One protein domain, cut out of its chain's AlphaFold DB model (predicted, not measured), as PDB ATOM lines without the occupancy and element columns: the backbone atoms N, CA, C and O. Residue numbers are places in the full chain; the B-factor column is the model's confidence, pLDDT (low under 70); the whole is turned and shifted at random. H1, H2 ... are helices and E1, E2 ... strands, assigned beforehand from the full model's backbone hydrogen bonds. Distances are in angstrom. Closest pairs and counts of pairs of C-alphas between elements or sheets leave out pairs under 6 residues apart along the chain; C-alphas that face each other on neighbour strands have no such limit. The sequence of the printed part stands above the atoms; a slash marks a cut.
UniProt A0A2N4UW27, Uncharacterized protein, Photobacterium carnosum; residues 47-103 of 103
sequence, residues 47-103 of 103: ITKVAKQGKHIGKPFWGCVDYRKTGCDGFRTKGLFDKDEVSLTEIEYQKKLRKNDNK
ATOM      1  N   ILE A  47      23.150 -33.377  37.766       95.25
ATOM      2  CA  ILE A  47      22.841 -32.598  38.961       95.25
ATOM      3  C   ILE A  47      22.331 -31.207  38.582       95.25
ATOM      4  O   ILE A  47      22.688 -30.679  37.522       95.25
ATOM      5  N   THR A  48      21.521 -30.585  39.437       95.19
ATOM      6  CA  THR A  48      21.078 -29.198  39.215       95.19
ATOM      7  C   THR A  48      22.252 -28.234  39.410       95.19
ATOM      8  O   THR A  48      22.925 -28.247  40.440       95.19
ATOM      9  N   LYS A  49      22.492 -27.367  38.424       94.69
ATOM     10  CA  LYS A  49      23.466 -26.267  38.475       94.69
ATOM     11  C   LYS A  49      22.779 -24.958  38.108       94.69
ATOM     12  O   LYS A  49      21.814 -24.964  37.356       94.69
ATOM     13  N   VAL A  50      23.295 -23.839  38.608       94.81
ATOM     14  CA  VAL A  50      22.801 -22.497  38.268       94.81
ATOM     15  C   VAL A  50      23.776 -21.840  37.301       94.81
ATOM     16  O   VAL A  50      24.989 -21.834  37.541       94.81
ATOM     17  N   ALA A  51      23.262 -21.313  36.191       95.00
ATOM     18  CA  ALA A  51      24.081 -20.596  35.226       95.00
ATOM     19  C   ALA A  51      24.635 -19.312  35.857       95.00
ATOM     20  O   ALA A  51      23.897 -18.500  36.413       95.00
ATOM     21  N   LYS A  52      25.956 -19.135  35.772       95.19
ATOM     22  CA  LYS A  52      26.658 -18.005  36.396       95.19
ATOM     23  C   LYS A  52      26.851 -16.809  35.465       95.19
ATOM     24  O   LYS A  52      27.206 -15.739  35.938       95.19
ATOM     25  N   GLN A  53      26.684 -16.999  34.158       94.62
ATOM     26  CA  GLN A  53      27.014 -16.010  33.130       94.62
ATOM     27  C   GLN A  53      26.081 -16.142  31.918       94.62
ATOM     28  O   GLN A  53      25.437 -17.178  31.721       94.62
ATOM     29  N   GLY A  54      26.044 -15.094  31.091       93.94
ATOM     30  CA  GLY A  54      25.284 -15.047  29.841       93.94
ATOM     31  C   GLY A  54      23.777 -14.842  30.023       93.94
ATOM     32  O   GLY A  54      23.286 -14.568  31.116       93.94
ATOM     33  N   LYS A  55      23.022 -15.017  28.931       94.38
ATOM     34  CA  LYS A  55      21.569 -14.746  28.848       94.38
ATOM     35  C   LYS A  55      20.677 -15.598  29.766       94.38
ATOM     36  O   LYS A  55      19.480 -15.349  29.870       94.38
ATOM     37  N   HIS A  56      21.237 -16.630  30.394       92.12
ATOM     38  CA  HIS A  56      20.526 -17.547  31.286       92.12
ATOM     39  C   HIS A  56      20.993 -17.445  32.741       92.12
ATOM     40  O   HIS A  56      20.662 -18.324  33.531       92.12
ATOM     41  N   ILE A  57      21.760 -16.412  33.101       96.75
ATOM     42  CA  ILE A  57      22.253 -16.209  34.466       96.75
ATOM     43  C   ILE A  57      21.135 -16.344  35.512       96.75
ATOM     44  O   ILE A  57      20.009 -15.892  35.308       96.75
ATOM     45  N   GLY A  58      21.438 -17.033  36.612       95.25
ATOM     46  CA  GLY A  58      20.489 -17.311  37.692       95.25
ATOM     47  C   GLY A  58      19.512 -18.455  37.410       95.25
ATOM     48  O   GLY A  58      18.895 -18.952  38.348       95.25
ATOM     49  N   LYS A  59      19.397 -18.939  36.166       93.88
ATOM     50  CA  LYS A  59      18.485 -20.044  35.839       93.88
ATOM     51  C   LYS A  59      19.119 -21.411  36.129       93.88
ATOM     52  O   LYS A  59      20.296 -21.622  35.796       93.88
ATOM     53  N   PRO A  60      18.366 -22.353  36.726       95.31
ATOM     54  CA  PRO A  60      18.834 -23.711  36.945       95.31
ATOM     55  C   PRO A  60      18.818 -24.535  35.650       95.31
ATOM     56  O   PRO A  60      17.989 -24.350  34.761       95.31
ATOM     57  N   PHE A  61      19.738 -25.489  35.552       95.56
ATOM     58  CA  PHE A  61      19.832 -26.455  34.462       95.56
ATOM     59  C   PHE A  61      20.392 -27.786  34.975       95.56
ATOM     60  O   PHE A  61      21.045 -27.843  36.020       95.56
ATOM     61  N   TRP A  62      20.168 -28.867  34.234       95.88
ATOM     62  CA  TRP A  62      20.795 -30.158  34.506       95.88
ATOM     63  C   TRP A  62      22.205 -30.174  33.925       95.88
ATOM     64  O   TRP A  62      22.375 -30.025  32.716       95.88
ATOM     65  N   GLY A  63      23.223 -30.395  34.754       96.12
ATOM     66  CA  GLY A  63      24.619 -30.510  34.329       96.12
ATOM     67  C   GLY A  63      25.228 -31.861  34.690       96.12
ATOM     68  O   GLY A  63      24.936 -32.420  35.745       96.12
ATOM     69  N   CYS A  64      26.115 -32.383  33.842       97.06
ATOM     70  CA  CYS A  64      26.814 -33.635  34.128       97.06
ATOM     71  C   CYS A  64      27.630 -33.561  35.435       97.06
ATOM     72  O   CYS A  64      28.285 -32.551  35.739       97.06
ATOM     73  N   VAL A  65      27.592 -34.660  36.189       95.25
ATOM     74  CA  VAL A  65      28.319 -34.850  37.454       95.25
ATOM     75  C   VAL A  65      29.826 -34.925  37.240       95.25
ATOM     76  O   VAL A  65      30.597 -34.351  38.003       95.25
ATOM     77  N   ASP A  66      30.241 -35.523  36.126       94.44
ATOM     78  CA  ASP A  66      31.645 -35.776  35.813       94.44
ATOM     79  C   ASP A  66      32.297 -34.674  34.989       94.44
ATOM     80  O   ASP A  66      33.405 -34.859  34.486       94.44
ATOM     81  N   TYR A  67      31.655 -33.508  34.888       93.81
ATOM     82  CA  TYR A  67      32.259 -32.337  34.259       93.81
ATOM     83  C   TYR A  67      33.663 -32.059  34.818       93.81
ATOM     84  O   TYR A  67      34.600 -31.870  34.057       93.81
ATOM     85  N   ARG A  68      33.835 -32.114  36.147       90.06
ATOM     86  CA  ARG A  68      35.139 -31.865  36.782       90.06
ATOM     87  C   ARG A  68      36.152 -32.995  36.588       90.06
ATOM     88  O   ARG A  68      37.336 -32.715  36.512       90.06
ATOM     89  N   LYS A  69      35.699 -34.252  36.531       91.56
ATOM     90  CA  LYS A  69      36.578 -35.435  36.460       91.56
ATOM     91  C   LYS A  69      37.023 -35.766  35.040       91.56
ATOM     92  O   LYS A  69      38.129 -36.239  34.835       91.56
ATOM     93  N   THR A  70      36.133 -35.563  34.072       94.12
ATOM     94  CA  THR A  70      36.302 -36.029  32.685       94.12
ATOM     95  C   THR A  70      36.180 -34.914  31.650       94.12
ATOM     96  O   THR A  70      36.384 -35.166  30.470       94.12
ATOM     97  N   GLY A  71      35.787 -33.701  32.051       95.50
ATOM     98  CA  GLY A  71      35.484 -32.615  31.116       95.50
ATOM     99  C   GLY A  71      34.131 -32.746  30.409       95.50
ATOM    100  O   GLY A  71      33.847 -31.966  29.507       95.50
ATOM    101  N   CYS A  72      33.272 -33.701  30.793       97.12
ATOM    102  CA  CYS A  72      31.965 -33.887  30.155       97.12
ATOM    103  C   CYS A  72      31.050 -32.665  30.357       97.12
ATOM    104  O   CYS A  72      30.511 -32.430  31.440       97.12
ATOM    105  N   ASP A  73      30.823 -31.926  29.279       96.31
ATOM    106  CA  ASP A  73      30.046 -30.687  29.164       96.31
ATOM    107  C   ASP A  73      28.555 -30.927  28.853       96.31
ATOM    108  O   ASP A  73      27.821 -30.012  28.483       96.31
ATOM    109  N   GLY A  74      28.074 -32.166  28.992       96.81
ATOM    110  CA  GLY A  74      26.672 -32.495  28.759       96.81
ATOM    111  C   GLY A  74      25.738 -31.743  29.712       96.81
ATOM    112  O   GLY A  74      25.873 -31.839  30.937       96.81
ATOM    113  N   PHE A  75      24.755 -31.045  29.144       96.06
ATOM    114  CA  PHE A  75      23.720 -30.325  29.880       96.06
ATOM    115  C   PHE A  75      22.326 -30.570  29.281       96.06
ATOM    116  O   PHE A  75      22.196 -31.009  28.136       96.06
ATOM    117  N   ARG A  76      21.278 -30.317  30.070       94.56
ATOM    118  CA  ARG A  76      19.881 -30.264  29.622       94.56
ATOM    119  C   ARG A  76      19.208 -29.067  30.278       94.56
ATOM    120  O   ARG A  76      19.411 -28.809  31.465       94.56
ATOM    121  N   THR A  77      18.400 -28.355  29.512       92.69
ATOM    122  CA  THR A  77      17.510 -27.330  30.059       92.69
ATOM    123  C   THR A  77      16.451 -28.005  30.927       92.69
ATOM    124  O   THR A  77      15.974 -29.081  30.561       92.69
ATOM    125  N   LYS A  78      16.101 -27.394  32.064       91.56
ATOM    126  CA  LYS A  78      14.948 -27.839  32.851       91.56
ATOM    127  C   LYS A  78      13.663 -27.553  32.069       91.56
ATOM    128  O   LYS A  78      13.499 -26.455  31.535       91.56
ATOM    129  N   GLY A  79      12.812 -28.565  31.921       87.12
ATOM    130  CA  GLY A  79      11.496 -28.453  31.294       87.12
ATOM    131  C   GLY A  79      10.402 -28.056  32.287       87.12
ATOM    132  O   GLY A  79      10.659 -27.905  33.474       87.12
ATOM    133  N   LEU A  80       9.158 -27.954  31.808       83.69
ATOM    134  CA  LEU A  80       7.995 -27.586  32.633       83.69
ATOM    135  C   LEU A  80       7.767 -28.533  33.827       83.69
ATOM    136  O   LEU A  80       7.275 -28.117  34.869       83.69
ATOM    137  N   PHE A  81       8.124 -29.807  33.666       81.62
ATOM    138  CA  PHE A  81       7.978 -30.829  34.703       81.62
ATOM    139  C   PHE A  81       9.211 -30.958  35.606       81.62
ATOM    140  O   PHE A  81       9.153 -31.639  36.630       81.62
ATOM    141  N   ASP A  82      10.321 -30.314  35.245       87.12
ATOM    142  CA  ASP A  82      11.510 -30.283  36.082       87.12
ATOM    143  C   ASP A  82      11.344 -29.174  37.116       87.12
ATOM    144  O   ASP A  82      11.244 -27.996  36.782       87.12
ATOM    145  N   LYS A  83      11.349 -29.540  38.397       82.00
ATOM    146  CA  LYS A  83      11.336 -28.543  39.468       82.00
ATOM    147  C   LYS A  83      12.630 -27.742  39.435       82.00
ATOM    148  O   LYS A  83      13.711 -28.324  39.326       82.00
ATOM    149  N   ASP A  84      12.530 -26.426  39.588       84.38
ATOM    150  CA  ASP A  84      13.703 -25.563  39.753       84.38
ATOM    151  C   ASP A  84      14.458 -25.896  41.042       84.38
ATOM    152  O   ASP A  84      15.693 -25.949  41.041       84.38
ATOM    153  N   GLU A  85      13.706 -26.227  42.094       86.38
ATOM    154  CA  GLU A  85      14.216 -26.712  43.371       86.38
ATOM    155  C   GLU A  85      14.936 -28.064  43.240       86.38
ATOM    156  O   GLU A  85      14.604 -28.923  42.419       86.38
ATOM    157  N   VAL A  86      15.952 -28.245  44.079       87.56
ATOM    158  CA  VAL A  86      16.756 -29.463  44.163       87.56
ATOM    159  C   VAL A  86      15.976 -30.531  44.943       87.56
ATOM    160  O   VAL A  86      15.617 -30.309  46.095       87.56
ATOM    161  N   SER A  87      15.715 -31.699  44.343       88.00
ATOM    162  CA  SER A  87      14.998 -32.795  45.015       88.00
ATOM    163  C   SER A  87      15.822 -33.432  46.144       88.00
ATOM    164  O   SER A  87      17.051 -33.381  46.144       88.00
ATOM    165  N   LEU A  88      15.158 -34.112  47.087       88.94
ATOM    166  CA  LEU A  88      15.844 -34.874  48.143       88.94
ATOM    167  C   LEU A  88      16.785 -35.943  47.566       88.94
ATOM    168  O   LEU A  88      17.916 -36.079  48.033       88.94
ATOM    169  N   THR A  89      16.344 -36.636  46.508       87.75
ATOM    170  CA  THR A  89      17.140 -37.645  45.788       87.75
ATOM    171  C   THR A  89      18.431 -37.056  45.220       87.75
ATOM    172  O   THR A  89      19.503 -37.652  45.320       87.75
ATOM    173  N   GLU A  90      18.349 -35.842  44.685       92.31
ATOM    174  CA  GLU A  90      19.490 -35.092  44.179       92.31
ATOM    175  C   GLU A  90      20.420 -34.616  45.307       92.31
ATOM    176  O   GLU A  90      21.641 -34.745  45.201       92.31
ATOM    177  N   ILE A  91      19.877 -34.112  46.421       93.12
ATOM    178  CA  ILE A  91      20.673 -33.696  47.590       93.12
ATOM    179  C   ILE A  91      21.483 -34.876  48.137       93.12
ATOM    180  O   ILE A  91      22.678 -34.739  48.418       93.12
ATOM    181  N   GLU A  92      20.850 -36.037  48.296       94.12
ATOM    182  CA  GLU A  92      21.517 -37.255  48.755       94.12
ATOM    183  C   GLU A  92      22.620 -37.687  47.782       94.12
ATOM    184  O   GLU A  92      23.753 -37.971  48.189       94.12
ATOM    185  N   TYR A  93      22.330 -37.643  46.483       92.69
ATOM    186  CA  TYR A  93      23.299 -37.973  45.452       92.69
ATOM    187  C   TYR A  93      24.516 -37.030  45.465       92.69
ATOM    188  O   TYR A  93      25.661 -37.492  45.449       92.69
ATOM    189  N   GLN A  94      24.310 -35.716  45.596       93.00
ATOM    190  CA  GLN A  94      25.403 -34.747  45.729       93.00
ATOM    191  C   GLN A  94      26.253 -34.982  46.988       93.00
ATOM    192  O   GLN A  94      27.480 -34.859  46.927       93.00
ATOM    193  N   LYS A  95      25.641 -35.352  48.123       94.81
ATOM    194  CA  LYS A  95      26.378 -35.714  49.350       94.81
ATOM    195  C   LYS A  95      27.286 -36.924  49.115       94.81
ATOM    196  O   LYS A  95      28.447 -36.902  49.527       94.81
ATOM    197  N   LYS A  96      26.794 -37.945  48.406       92.50
ATOM    198  CA  LYS A  96      27.582 -39.132  48.040       92.50
ATOM    199  C   LYS A  96      28.782 -38.772  47.161       92.50
ATOM    200  O   LYS A  96      29.877 -39.271  47.409       92.50
ATOM    201  N   LEU A  97      28.598 -37.883  46.182       90.38
ATOM    202  CA  LEU A  97      29.697 -37.405  45.336       90.38
ATOM    203  C   LEU A  97      30.785 -36.704  46.155       90.38
ATOM    204  O   LEU A  97      31.950 -37.070  46.043       90.38
ATOM    205  N   ARG A  98      30.405 -35.771  47.039       89.44
ATOM    206  CA  ARG A  98      31.363 -35.055  47.901       89.44
ATOM    207  C   ARG A  98      32.165 -36.000  48.794       89.44
ATOM    208  O   ARG A  98      33.360 -35.803  48.965       89.44
ATOM    209  N   LYS A  99      31.528 -37.039  49.342       89.50
ATOM    210  CA  LYS A  99      32.219 -38.045  50.163       89.50
ATOM    211  C   LYS A  99      33.264 -38.827  49.360       89.50
ATOM    212  O   LYS A  99      34.325 -39.120  49.896       89.50
ATOM    213  N   ASN A 100      32.970 -39.149  48.101       84.75
ATOM    214  CA  ASN A 100      33.894 -39.877  47.230       84.75
ATOM    215  C   ASN A 100      35.067 -39.017  46.745       84.75
ATOM    216  O   ASN A 100      36.120 -39.570  46.473       84.75
ATOM    217  N   ASP A 101      34.885 -37.702  46.611       83.19
ATOM    218  CA  ASP A 101      35.960 -36.785  46.206       83.19
ATOM    219  C   ASP A 101      36.940 -36.480  47.358       83.19
ATOM    220  O   ASP A 101      38.068 -36.072  47.109       83.19
ATOM    221  N   ASN A 102      36.514 -36.694  48.608       76.69
ATOM    222  CA  ASN A 102      37.323 -36.504  49.819       76.69
ATOM    223  C   ASN A 102      38.053 -37.785  50.278       76.69
ATOM    224  O   ASN A 102      38.580 -37.812  51.391       76.69
ATOM    225  N   LYS A 103      38.016 -38.857  49.481       67.12
ATOM    226  CA  LYS A 103      38.671 -40.140  49.755       67.12
ATOM    227  C   LYS A 103      39.800 -40.356  48.760       67.12
ATOM    228  O   LYS A 103      40.855 -40.850  49.208       67.12
TER     229      LYS A 103
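What this domain is: This is residues 47 to 103 of the 103 residues of an uncharacterized protein of Photobacterium carnosum (UniProt A0A2N4UW27). A small sheet of three short antiparallel strands, E1, E2 and E3, makes a wall, and one long helix, H2, passes by its E1 edge, only grazing the sheet with residues 90 to 94. A one-turn helix, H1, sits off the sheet in the connection from E2 to E3. The printed part has 57 residues with two named helices and three named strands, in the order E1, E2, H1, E3, H2; the sheet runs E1, E2, E3, antiparallel throughout, and the class is mixed, helices and strands. The whole is only just compact, close to loose, with a radius of gyration of the C-alphas of 12.3 A and spans of 37 by 26 by 16 A.

Where its parts are: In the sheet, E2 is residues 60 to 64, 13.0 A long; E1 is residues 47 to 50, 10.1 A, beginning at C-alpha 47 (22.841, -32.598, 38.961); E3 is residues 75 to 77, 6.9 A. H1 is residues 67 to 70, 5.7 A. H2 is residues 88 to 101, 20.3 A, ending at C-alpha 101 (35.960, -36.785, 46.206).

How they stand to each other: E1 and E2 form a hairpin at 133 degrees, with N 49 and O 61 at 2.8 A, within hydrogen-bond range. E2 and E3 are antiparallel at 155 degrees, with N 62 and O 76 at 2.9 A. The closest C-alphas of E1 and H2 are those of Ile 47 and Glu 90, 6.7 A apart. H1 is not on the sheet, and it is apart from E1 and from H2. In H2 every O i to N i+4 pair is within hydrogen-bond range; H1 is too short for such a pair, and its 1 O i to N i+3 pair is not within range.

The domain as a whole: The two C-alphas farthest apart, of Leu 80 and Lys 103, are 37.3 A apart. The printed part has no cut and no long link. Its mean pLDDT is 91.4, and residue 103, the chain's last, is under 70.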